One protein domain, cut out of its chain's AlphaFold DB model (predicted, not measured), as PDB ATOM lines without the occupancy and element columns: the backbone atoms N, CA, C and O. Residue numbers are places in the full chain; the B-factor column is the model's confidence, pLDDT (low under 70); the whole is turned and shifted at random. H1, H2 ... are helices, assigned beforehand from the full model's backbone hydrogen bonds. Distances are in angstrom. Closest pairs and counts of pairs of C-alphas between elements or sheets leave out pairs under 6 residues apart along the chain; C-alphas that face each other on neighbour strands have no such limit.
ATOM      1  N   LYS A 102     104.308   0.048 -68.140       90.12
ATOM      2  CA  LYS A 102     103.550  -0.942 -67.356       90.12
ATOM      3  C   LYS A 102     104.182  -1.170 -65.983       90.12
ATOM      4  O   LYS A 102     103.479  -1.103 -64.982       90.12
ATOM      5  N   GLU A 103     105.498  -1.346 -65.937       91.38
ATOM      6  CA  GLU A 103     106.258  -1.550 -64.700       91.38
ATOM      7  C   GLU A 103     106.179  -0.319 -63.790       91.38
ATOM      8  O   GLU A 103     105.942  -0.446 -62.593       91.38
ATOM      9  N   ARG A 104     106.256   0.897 -64.353       89.81
ATOM     10  CA  ARG A 104     106.033   2.144 -63.602       89.81
ATOM     11  C   ARG A 104     104.651   2.188 -62.956       89.81
ATOM     12  O   ARG A 104     104.538   2.589 -61.800       89.81
ATOM     13  N   ALA A 105     103.609   1.752 -63.667       87.56
ATOM     14  CA  ALA A 105     102.260   1.684 -63.111       87.56
ATOM     15  C   ALA A 105     102.163   0.670 -61.956       87.56
ATOM     16  O   ALA A 105     101.479   0.932 -60.966       87.56
ATOM     17  N   GLU A 106     102.866  -0.461 -62.041       90.31
ATOM     18  CA  GLU A 106     102.939  -1.446 -60.956       90.31
ATOM     19  C   GLU A 106     103.706  -0.915 -59.739       90.31
ATOM     20  O   GLU A 106     103.212  -1.028 -58.615       90.31
ATOM     21  N   ILE A 107     104.854  -0.263 -59.952       90.31
ATOM     22  CA  ILE A 107     105.640   0.383 -58.890       90.31
ATOM     23  C   ILE A 107     104.791   1.438 -58.179       90.31
ATOM     24  O   ILE A 107     104.710   1.429 -56.950       90.31
ATOM     25  N   LEU A 108     104.109   2.309 -58.930       87.06
ATOM     26  CA  LEU A 108     103.203   3.317 -58.374       87.06
ATOM     27  C   LEU A 108     102.058   2.669 -57.594       87.06
ATOM     28  O   LEU A 108     101.769   3.094 -56.482       87.06
ATOM     29  N   LYS A 109     101.445   1.605 -58.120       87.00
ATOM     30  CA  LYS A 109     100.353   0.886 -57.449       87.00
ATOM     31  C   LYS A 109     100.776   0.294 -56.105       87.00
ATOM     32  O   LYS A 109      99.986   0.305 -55.161       87.00
ATOM     33  N   VAL A 110     101.988  -0.251 -56.016       89.94
ATOM     34  CA  VAL A 110     102.526  -0.807 -54.765       89.94
ATOM     35  C   VAL A 110     102.944   0.308 -53.808       89.94
ATOM     36  O   VAL A 110     102.643   0.229 -52.620       89.94
ATOM     37  N   THR A 111     103.592   1.353 -54.321       86.25
ATOM     38  CA  THR A 111     104.125   2.464 -53.517       86.25
ATOM     39  C   THR A 111     103.015   3.340 -52.938       86.25
ATOM     40  O   THR A 111     103.077   3.723 -51.776       86.25
ATOM     41  N   LEU A 112     101.974   3.615 -53.722       83.12
ATOM     42  CA  LEU A 112     100.822   4.447 -53.358       83.12
ATOM     43  C   LEU A 112      99.648   3.598 -52.850       83.12
ATOM     44  O   LEU A 112      98.483   3.983 -52.952       83.12
ATOM     45  N   LYS A 113      99.920   2.396 -52.337       84.06
ATOM     46  CA  LYS A 113      98.872   1.498 -51.858       84.06
ATOM     47  C   LYS A 113      98.131   2.133 -50.678       84.06
ATOM     48  O   LYS A 113      98.711   2.349 -49.622       84.06
ATOM     49  N   GLY A 114      96.826   2.345 -50.846       76.06
ATOM     50  CA  GLY A 114      95.975   3.004 -49.846       76.06
ATOM     51  C   GLY A 114      95.868   4.515 -50.039       76.06
ATOM     52  O   GLY A 114      94.980   5.132 -49.455       76.06
ATOM     53  N   GLU A 115      96.691   5.085 -50.918       76.31
ATOM     54  CA  GLU A 115      96.642   6.495 -51.258       76.31
ATOM     55  C   GLU A 115      95.656   6.769 -52.383       76.31
ATOM     56  O   GLU A 115      95.402   5.957 -53.278       76.31
ATOM     57  N   ARG A 116      95.080   7.964 -52.329       70.75
ATOM     58  CA  ARG A 116      94.167   8.456 -53.349       70.75
ATOM     59  C   ARG A 116      94.951   9.376 -54.271       70.75
ATOM     60  O   ARG A 116      95.311  10.476 -53.870       70.75
ATOM     61  N   VAL A 117      95.173   8.936 -55.505       72.50
ATOM     62  CA  VAL A 117      95.896   9.694 -56.536       72.50
ATOM     63  C   VAL A 117      95.097   9.786 -57.831       72.50
ATOM     64  O   VAL A 117      94.196   8.979 -58.070       72.50
ATOM     65  N   GLU A 118      95.404  10.796 -58.643       73.44
ATOM     66  CA  GLU A 118      94.840  10.935 -59.988       73.44
ATOM     67  C   GLU A 118      95.257   9.760 -60.897       73.44
ATOM     68  O   GLU A 118      96.336   9.190 -60.709       73.44
ATOM     69  N   PRO A 119      94.446   9.394 -61.908       68.50
ATOM     70  CA  PRO A 119      94.736   8.263 -62.790       68.50
ATOM     71  C   PRO A 119      95.953   8.494 -63.692       68.50
ATOM     72  O   PRO A 119      96.521   7.534 -64.209       68.50
ATOM     73  N   TYR A 120      96.318   9.758 -63.923       73.62
ATOM     74  CA  TYR A 120      97.400  10.142 -64.819       73.62
ATOM     75  C   TYR A 120      98.560  10.738 -64.021       73.62
ATOM     76  O   TYR A 120      98.479  11.858 -63.512       73.62
ATOM     77  N   ILE A 121      99.633   9.960 -63.907       76.69
ATOM     78  CA  ILE A 121     100.897  10.350 -63.287       76.69
ATOM     79  C   ILE A 121     101.988  10.073 -64.318       76.69
ATOM     80  O   ILE A 121     102.144   8.927 -64.753       76.69
ATOM     81  N   ASP A 122     102.717  11.111 -64.721       78.50
ATOM     82  CA  ASP A 122     103.820  10.968 -65.661       78.50
ATOM     83  C   ASP A 122     105.143  10.794 -64.906       78.50
ATOM     84  O   ASP A 122     105.699  11.732 -64.336       78.50
ATOM     85  N   CYS A 123     105.637   9.556 -64.908       81.94
ATOM     86  CA  CYS A 123     106.941   9.188 -64.361       81.94
ATOM     87  C   CYS A 123     107.904   8.723 -65.464       81.94
ATOM     88  O   CYS A 123     108.736   7.841 -65.229       81.94
ATOM     89  N   GLU A 124     107.795   9.243 -66.686       83.69
ATOM     90  CA  GLU A 124     108.787   8.963 -67.726       83.69
ATOM     91  C   GLU A 124     110.198   9.422 -67.321       83.69
ATOM     92  O   GLU A 124     110.396  10.506 -66.782       83.69
ATOM     93  N   GLY A 125     111.194   8.557 -67.547       82.38
ATOM     94  CA  GLY A 125     112.601   8.850 -67.237       82.38
ATOM     95  C   GLY A 125     113.030   8.636 -65.777       82.38
ATOM     96  O   GLY A 125     114.193   8.880 -65.445       82.38
ATOM     97  N   TYR A 126     112.150   8.130 -64.909       84.88
ATOM     98  CA  TYR A 126     112.475   7.825 -63.510       84.88
ATOM     99  C   TYR A 126     112.839   6.355 -63.302       84.88
ATOM    100  O   TYR A 126     112.232   5.463 -63.895       84.88
ATOM    101  N   THR A 127     113.800   6.096 -62.412       87.94
ATOM    102  CA  THR A 127     114.036   4.737 -61.895       87.94
ATOM    103  C   THR A 127     112.966   4.350 -60.886       87.94
ATOM    104  O   THR A 127     112.272   5.208 -60.339       87.94
ATOM    105  N   GLY A 128     112.873   3.057 -60.566       86.44
ATOM    106  CA  GLY A 128     112.018   2.598 -59.469       86.44
ATOM    107  C   GLY A 128     112.329   3.299 -58.139       86.44
ATOM    108  O   GLY A 128     111.405   3.698 -57.433       86.44
ATOM    109  N   SER A 129     113.612   3.530 -57.839       86.69
ATOM    110  CA  SER A 129     114.045   4.274 -56.649       86.69
ATOM    111  C   SER A 129     113.594   5.732 -56.686       86.69
ATOM    112  O   SER A 129     113.055   6.220 -55.695       86.69
ATOM    113  N   ASP A 130     113.750   6.410 -57.830       87.88
ATOM    114  CA  ASP A 130     113.311   7.799 -57.963       87.88
ATOM    115  C   ASP A 130     111.789   7.911 -57.753       87.88
ATOM    116  O   ASP A 130     111.339   8.775 -57.005       87.88
ATOM    117  N   ILE A 131     110.996   7.009 -58.352       87.62
ATOM    118  CA  ILE A 131     109.533   6.960 -58.175       87.62
ATOM    119  C   ILE A 131     109.182   6.769 -56.698       87.62
ATOM    120  O   ILE A 131     108.306   7.460 -56.175       87.62
ATOM    121  N   PHE A 132     109.868   5.852 -56.015       86.19
ATOM    122  CA  PHE A 132     109.635   5.583 -54.601       86.19
ATOM    123  C   PHE A 132     109.936   6.804 -53.725       86.19
ATOM    124  O   PHE A 132     109.109   7.198 -52.901       86.19
ATOM    125  N   GLU A 133     111.095   7.438 -53.911       85.12
ATOM    126  CA  GLU A 133     111.470   8.637 -53.160       85.12
ATOM    127  C   GLU A 133     110.526   9.808 -53.415       85.12
ATOM    128  O   GLU A 133     110.185  10.554 -52.497       85.12
ATOM    129  N   LEU A 134     110.113   9.972 -54.662       84.38
ATOM    130  CA  LEU A 134     109.201  11.012 -55.098       84.38
ATOM    131  C   LEU A 134     107.816  10.829 -54.468       84.38
ATOM    132  O   LEU A 134     107.294  11.771 -53.874       84.38
ATOM    133  N   CYS A 135     107.270   9.610 -54.487       81.50
ATOM    134  CA  CYS A 135     106.019   9.287 -53.797       81.50
ATOM    135  C   CYS A 135     106.138   9.481 -52.280       81.50
ATOM    136  O   CYS A 135     105.228  10.010 -51.650       81.50
ATOM    137  N   LYS A 136     107.279   9.108 -51.690       82.44
ATOM    138  CA  LYS A 136     107.552   9.303 -50.260       82.44
ATOM    139  C   LYS A 136     107.632  10.781 -49.868       82.44
ATOM    140  O   LYS A 136     107.275  11.123 -48.747       82.44
ATOM    141  N   LYS A 137     108.140  11.649 -50.746       78.00
ATOM    142  CA  LYS A 137     108.184  13.107 -50.530       78.00
ATOM    143  C   LYS A 137     106.817  13.751 -50.721       78.00
ATOM    144  O   LYS A 137     106.512  14.727 -50.043       78.00
ATOM    145  N   ALA A 138     106.001  13.192 -51.605       73.19
ATOM    146  CA  ALA A 138     104.644  13.638 -51.877       73.19
ATOM    147  C   ALA A 138     103.644  13.244 -50.771       73.19
ATOM    148  O   ALA A 138     102.484  13.004 -51.078       73.19
ATOM    149  N   THR A 139     104.064  13.149 -49.501       65.88
ATOM    150  CA  THR A 139     103.214  12.698 -48.389       65.88
ATOM    151  C   THR A 139     101.855  13.409 -48.416       65.88
ATOM    152  O   THR A 139     101.826  14.642 -48.502       65.88
ATOM    153  N   PRO A 140     100.736  12.666 -48.328       65.94
ATOM    154  CA  PRO A 140      99.408  13.257 -48.285       65.94
ATOM    155  C   PRO A 140      99.311  14.268 -47.146       65.94
ATOM    156  O   PRO A 140      99.863  14.055 -46.064       65.94
ATOM    157  N   LEU A 141      98.567  15.350 -47.368       64.38
ATOM    158  CA  LEU A 141      98.212  16.271 -46.298       64.38
ATOM    159  C   LEU A 141      97.453  15.502 -45.215       64.38
ATOM    160  O   LEU A 141      96.391  14.934 -45.479       64.38
ATOM    161  N   SER A 142      97.979  15.502 -43.992       65.94
ATOM    162  CA  SER A 142      97.231  15.012 -42.838       65.94
ATOM    163  C   SER A 142      96.266  16.086 -42.329       65.94
ATOM    164  O   SER A 142      96.462  17.285 -42.555       65.94
ATOM    165  N   GLN A 143      95.237  15.681 -41.578       65.12
ATOM    166  CA  GLN A 143      94.337  16.624 -40.903       65.12
ATOM    167  C   GLN A 143      95.110  17.606 -40.003       65.12
ATOM    168  O   GLN A 143      94.804  18.796 -39.977       65.12
ATOM    169  N   LEU A 144      96.171  17.134 -39.340       67.69
ATOM    170  CA  LEU A 144      97.066  17.966 -38.531       67.69
ATOM    171  C   LEU A 144      97.814  19.008 -39.372       67.69
ATOM    172  O   LEU A 144      98.047  20.122 -38.903       67.69
ATOM    173  N   ASP A 145      98.198  18.678 -40.604       70.25
ATOM    174  CA  ASP A 145      98.867  19.626 -41.497       70.25
ATOM    175  C   ASP A 145      97.894  20.695 -41.991       70.25
ATOM    176  O   ASP A 145      98.244  21.877 -42.010       70.25
ATOM    177  N   LEU A 146      96.643  20.319 -42.271       67.19
ATOM    178  CA  LEU A 146      95.591  21.282 -42.589       67.19
ATOM    179  C   LEU A 146      95.301  22.212 -41.399       67.19
ATOM    180  O   LEU A 146      95.216  23.429 -41.570       67.19
ATOM    181  N   GLU A 147      95.215  21.674 -40.182       70.75
ATOM    182  CA  GLU A 147      95.023  22.467 -38.964       70.75
ATOM    183  C   GLU A 147      96.179  23.445 -38.720       70.75
ATOM    184  O   GLU A 147      95.933  24.608 -38.390       70.75
ATOM    185  N   LYS A 148      97.433  23.032 -38.950       74.00
ATOM    186  CA  LYS A 148      98.606  23.922 -38.879       74.00
ATOM    187  C   LYS A 148      98.549  25.034 -39.922       74.00
ATOM    188  O   LYS A 148      98.829  26.189 -39.587       74.00
ATOM    189  N   VAL A 149      98.187  24.719 -41.167       69.44
ATOM    190  CA  VAL A 149      98.057  25.712 -42.247       69.44
ATOM    191  C   VAL A 149      96.961  26.723 -41.907       69.44
ATOM    192  O   VAL A 149      97.202  27.930 -41.958       69.44
ATOM    193  N   LEU A 150      95.791  26.260 -41.458       67.56
ATOM    194  CA  LEU A 150      94.679  27.123 -41.042       67.56
ATOM    195  C   LEU A 150      95.023  27.967 -39.804       67.56
ATOM    196  O   LEU A 150      94.665  29.145 -39.739       67.56
ATOM    197  N   ALA A 151      95.730  27.399 -38.825       69.75
ATOM    198  CA  ALA A 151      96.193  28.124 -37.644       69.75
ATOM    199  C   ALA A 151      97.220  29.209 -38.005       69.75
ATOM    200  O   ALA A 151      97.172  30.310 -37.456       69.75
ATOM    201  N   THR A 152      98.109  28.928 -38.960       66.19
ATOM    202  CA  THR A 152      99.108  29.885 -39.457       66.19
ATOM    203  C   THR A 152      98.448  31.007 -40.258       66.19
ATOM    204  O   THR A 152      98.737  32.176 -40.009       66.19
ATOM    205  N   ALA A 153      97.491  30.681 -41.133       62.56
ATOM    206  CA  ALA A 153      96.725  31.659 -41.911       62.56
ATOM    207  C   ALA A 153      95.901  32.615 -41.026       62.56
ATOM    208  O   ALA A 153      95.814  33.811 -41.302       62.56
ATOM    209  N   GLU A 171      81.546  19.929 -41.116       58.69
ATOM    210  CA  GLU A 171      81.113  18.537 -41.032       58.69
ATOM    211  C   GLU A 171      82.342  17.636 -41.255       58.69
ATOM    212  O   GLU A 171      83.083  17.861 -42.217       58.69
ATOM    213  N   PRO A 172      82.603  16.644 -40.382       61.72
ATOM    214  CA  PRO A 172      83.786  15.780 -40.472       61.72
ATOM    215  C   PRO A 172      83.961  15.134 -41.853       61.72
ATOM    216  O   PRO A 172      85.070  15.107 -42.387       61.72
ATOM    217  N   ASP A 173      82.853  14.712 -42.462       64.25
ATOM    218  CA  ASP A 173      82.834  14.033 -43.760       64.25
ATOM    219  C   ASP A 173      83.245  14.959 -44.922       64.25
ATOM    220  O   ASP A 173      83.933  14.538 -45.856       64.25
ATOM    221  N   GLU A 174      82.874  16.243 -44.867       67.19
ATOM    222  CA  GLU A 174      83.249  17.231 -45.890       67.19
ATOM    223  C   GLU A 174      84.725  17.624 -45.786       67.19
ATOM    224  O   GLU A 174      85.403  17.817 -46.800       67.19
ATOM    225  N   VAL A 175      85.243  17.705 -44.559       67.94
ATOM    226  CA  VAL A 175      86.654  17.999 -44.297       67.94
ATOM    227  C   VAL A 175      87.534  16.847 -44.780       67.94
ATOM    228  O   VAL A 175      88.523  17.098 -45.470       67.94
ATOM    229  N   GLU A 176      87.164  15.594 -44.505       67.62
ATOM    230  CA  GLU A 176      87.887  14.430 -45.031       67.62
ATOM    231  C   GLU A 176      87.833  14.348 -46.561       67.62
ATOM    232  O   GLU A 176      88.854  14.089 -47.208       67.62
ATOM    233  N   ALA A 177      86.672  14.612 -47.166       70.50
ATOM    234  CA  ALA A 177      86.529  14.625 -48.619       70.50
ATOM    235  C   ALA A 177      87.414  15.698 -49.270       70.50
ATOM    236  O   ALA A 177      88.066  15.438 -50.287       70.50
ATOM    237  N   ALA A 178      87.491  16.883 -48.664       69.88
ATOM    238  CA  ALA A 178      88.345  17.960 -49.134       69.88
ATOM    239  C   ALA A 178      89.834  17.638 -48.953       69.88
ATOM    240  O   ALA A 178      90.588  17.768 -49.915       69.88
ATOM    241  N   ILE A 179      90.260  17.154 -47.779       70.12
ATOM    242  CA  ILE A 179      91.644  16.697 -47.538       70.12
ATOM    243  C   ILE A 179      92.029  15.646 -48.578       70.12
ATOM    244  O   ILE A 179      93.082  15.744 -49.208       70.12
ATOM    245  N   SER A 180      91.140  14.682 -48.829       70.25
ATOM    246  CA  SER A 180      91.340  13.671 -49.859       70.25
ATOM    247  C   SER A 180      91.475  14.281 -51.258       70.25
ATOM    248  O   SER A 180      92.288  13.787 -52.038       70.25
ATOM    249  N   GLY A 181      90.688  15.302 -51.602       71.69
ATOM    250  CA  GLY A 181      90.760  15.991 -52.892       71.69
ATOM    251  C   GLY A 181      92.059  16.780 -53.077       71.69
ATOM    252  O   GLY A 181      92.702  16.676 -54.119       71.69
ATOM    253  N   PHE A 182      92.487  17.516 -52.050       72.44
ATOM    254  CA  PHE A 182      93.733  18.284 -52.083       72.44
ATOM    255  C   PHE A 182      94.969  17.382 -52.098       72.44
ATOM    256  O   PHE A 182      95.880  17.638 -52.882       72.44
ATOM    257  N   SER A 183      94.987  16.295 -51.314       71.44
ATOM    258  CA  SER A 183      96.066  15.298 -51.370       71.44
ATOM    259  C   SER A 183      96.218  14.697 -52.764       71.44
ATOM    260  O   SER A 183      97.331  14.660 -53.279       71.44
ATOM    261  N   LYS A 184      95.111  14.305 -53.417       73.25
ATOM    262  CA  LYS A 184      95.134  13.776 -54.796       73.25
ATOM    263  C   LYS A 184      95.842  14.720 -55.769       73.25
ATOM    264  O   LYS A 184      96.708  14.287 -56.530       73.25
ATOM    265  N   LEU A 185      95.464  16.000 -55.738       74.38
ATOM    266  CA  LEU A 185      95.988  17.027 -56.640       74.38
ATOM    267  C   LEU A 185      97.459  17.339 -56.357       74.38
ATOM    268  O   LEU A 185      98.261  17.391 -57.287       74.38
ATOM    269  N   LEU A 186      97.824  17.509 -55.083       73.25
ATOM    270  CA  LEU A 186      99.189  17.856 -54.690       73.25
ATOM    271  C   LEU A 186     100.177  16.735 -54.996       73.25
ATOM    272  O   LEU A 186     101.249  17.016 -55.525       73.25
ATOM    273  N   VAL A 187      99.809  15.479 -54.721       72.88
ATOM    274  CA  VAL A 187     100.656  14.319 -55.031       72.88
ATOM    275  C   VAL A 187     100.922  14.259 -56.533       72.88
ATOM    276  O   VAL A 187     102.076  14.215 -56.948       72.88
ATOM    277  N   SER A 188      99.873  14.337 -57.360       73.25
ATOM    278  CA  SER A 188     100.014  14.310 -58.822       73.25
ATOM    279  C   SER A 188     100.869  15.475 -59.338       73.25
ATOM    280  O   SER A 188     101.801  15.271 -60.117       73.25
ATOM    281  N   GLN A 189     100.622  16.697 -58.861       73.19
ATOM    282  CA  GLN A 189     101.357  17.878 -59.308       73.19
ATOM    283  C   GLN A 189     102.833  17.847 -58.886       73.19
ATOM    284  O   GLN A 189     103.701  18.188 -59.688       73.19
ATOM    285  N   PHE A 190     103.128  17.413 -57.659       77.12
ATOM    286  CA  PHE A 190     104.498  17.291 -57.159       77.12
ATOM    287  C   PHE A 190     105.300  16.270 -57.968       77.12
ATOM    288  O   PHE A 190     106.441  16.537 -58.344       77.12
ATOM    289  N   ILE A 191     104.682  15.129 -58.280       73.56
ATOM    290  CA  ILE A 191     105.301  14.078 -59.087       73.56
ATOM    291  C   ILE A 191     105.637  14.595 -60.492       73.56
ATOM    292  O   ILE A 191     106.764  14.431 -60.956       73.56
ATOM    293  N   ASN A 192     104.701  15.288 -61.141       73.00
ATOM    294  CA  ASN A 192     104.877  15.757 -62.518       73.00
ATOM    295  C   ASN A 192     105.927  16.887 -62.656       73.00
ATOM    296  O   ASN A 192     106.524  17.040 -63.717       73.00
ATOM    297  N   LEU A 193     106.181  17.671 -61.600       67.38
ATOM    298  CA  LEU A 193     107.225  18.719 -61.574       67.38
ATOM    299  C   LEU A 193     108.648  18.155 -61.362       67.38
ATOM    300  O   LEU A 193     109.646  18.808 -61.660       67.38
ATOM    301  N   HIS A 194     108.703  16.924 -60.866       64.81
ATOM    302  CA  HIS A 194     109.820  16.090 -60.445       64.81
ATOM    303  C   HIS A 194     111.018  15.757 -61.356       64.81
ATOM    304  O   HIS A 194     111.834  14.953 -60.916       64.81
ATOM    305  N   GLN A 195     111.083  16.157 -62.634       60.12
ATOM    306  CA  GLN A 195     111.826  15.360 -63.640       60.12
ATOM    307  C   GLN A 195     113.337  15.246 -63.349       60.12
ATOM    308  O   GLN A 195     114.070  16.236 -63.394       60.12
ATOM    309  N   SER A 196     113.819  14.029 -63.052       57.31
ATOM    310  CA  SER A 196     115.241  13.785 -62.785       57.31
ATOM    311  C   SER A 196     116.007  13.530 -64.085       57.31
ATOM    312  O   SER A 196     115.628  12.708 -64.917       57.31
ATOM    313  N   GLY A 197     117.086  14.291 -64.272       54.16
ATOM    314  CA  GLY A 197     117.920  14.263 -65.468       54.16
ATOM    315  C   GLY A 197     118.580  12.907 -65.732       54.16
ATOM    316  O   GLY A 197     118.900  12.142 -64.820       54.16
ATOM    317  N   SER A 198     118.783  12.650 -67.024       53.88
ATOM    318  CA  SER A 198     119.337  11.428 -67.602       53.88
ATOM    319  C   SER A 198     120.779  11.161 -67.151       53.88
ATOM    320  O   SER A 198     121.675  11.975 -67.379       53.88
TER     321      SER A 198
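What this domain is: This is residues 102 to 153 and 171 to 198 of the 207 residues of the protein "(rape) hypothetical protein" of Brassica napus (UniProt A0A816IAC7). One long helix, H4, makes much of the length of an elongated and rather loosely joined group of four helices: H2 meets it near its later end, with H1 packed on H2, and H3 meets its earlier part with its own first residues and points away about perpendicular to it, residues 147 to 153 of H3 sticking out. The long link from H1 to H2, residues 112 to 127, swings out toward H4 before it returns to H2. The printed part has 80 residues with four named helices, in the order H1, H2, H3, H4, and no named strand; its class is all helix. It is only just compact, close to loose, with a radius of gyration of the C-alphas of 14.0 A, and spans 43 by 23 by 16 A.

Where its parts are: H4, residues 172 to 193, is the longest helix with 22 residues and measures 31.7 A from first to last C-alpha. It begins at C-alpha 172 (83.786, 15.780, -40.472) and ends at C-alpha 193 (107.225, 18.719, -61.574). H2 is residues 128 to 137, 14.3 A long. H1 is residues 102 to 111, also 14.3 A, and begins at C-alpha 102 (103.550, -0.942, -67.356). H3 is residues 143 to 153, 15.3 A long.

How they stand to each other: H4 only just touches H2, with 3 pairs of C-alphas within 8 A and with residues 187 to 191 of H4 alone. The closest C-alphas are those of Leu 134 and Ile 191, 6.4 A apart. The two helices run opposite ways at a steep tilt of 43 degrees. H1 touches H2, the closest C-alphas being those of Thr 111 and Phe 132, 6.4 A apart; they run the same way at a steep tilt of 38 degrees. H4 also only just touches H3, with 3 pairs of C-alphas within 8 A and with residues 176 to 179 of H4 alone. Their closest C-alphas, those of Gln 143 and Ile 179, are 7.2 A apart, and the lines of the helices are about perpendicular, at 85 degrees. The helix packing is mostly crossed, with no shallow tilt among the three touching pairs. H1 is apart from H3 and from H4, and H2 is apart from H3. In H1, H2, H3 and H4 every O i to N i+4 pair is within hydrogen-bond range.

The domain as a whole: The two C-alphas farthest apart are those of Glu 171 and Ser 198, at 47.1 A. Residues 154 to 170 are not printed, and C-alphas 153 and 171 are 20.4 A apart across this cut. Of the links that are printed whole, H1 to H2 is long, with 16 residues, and H2 to H3 is tight, with 5. The mean pLDDT of the printed part is 74.8; 26 residues are under 70, among them 139 to 144, 149 to 153, 171 to 176 and 193 to 198.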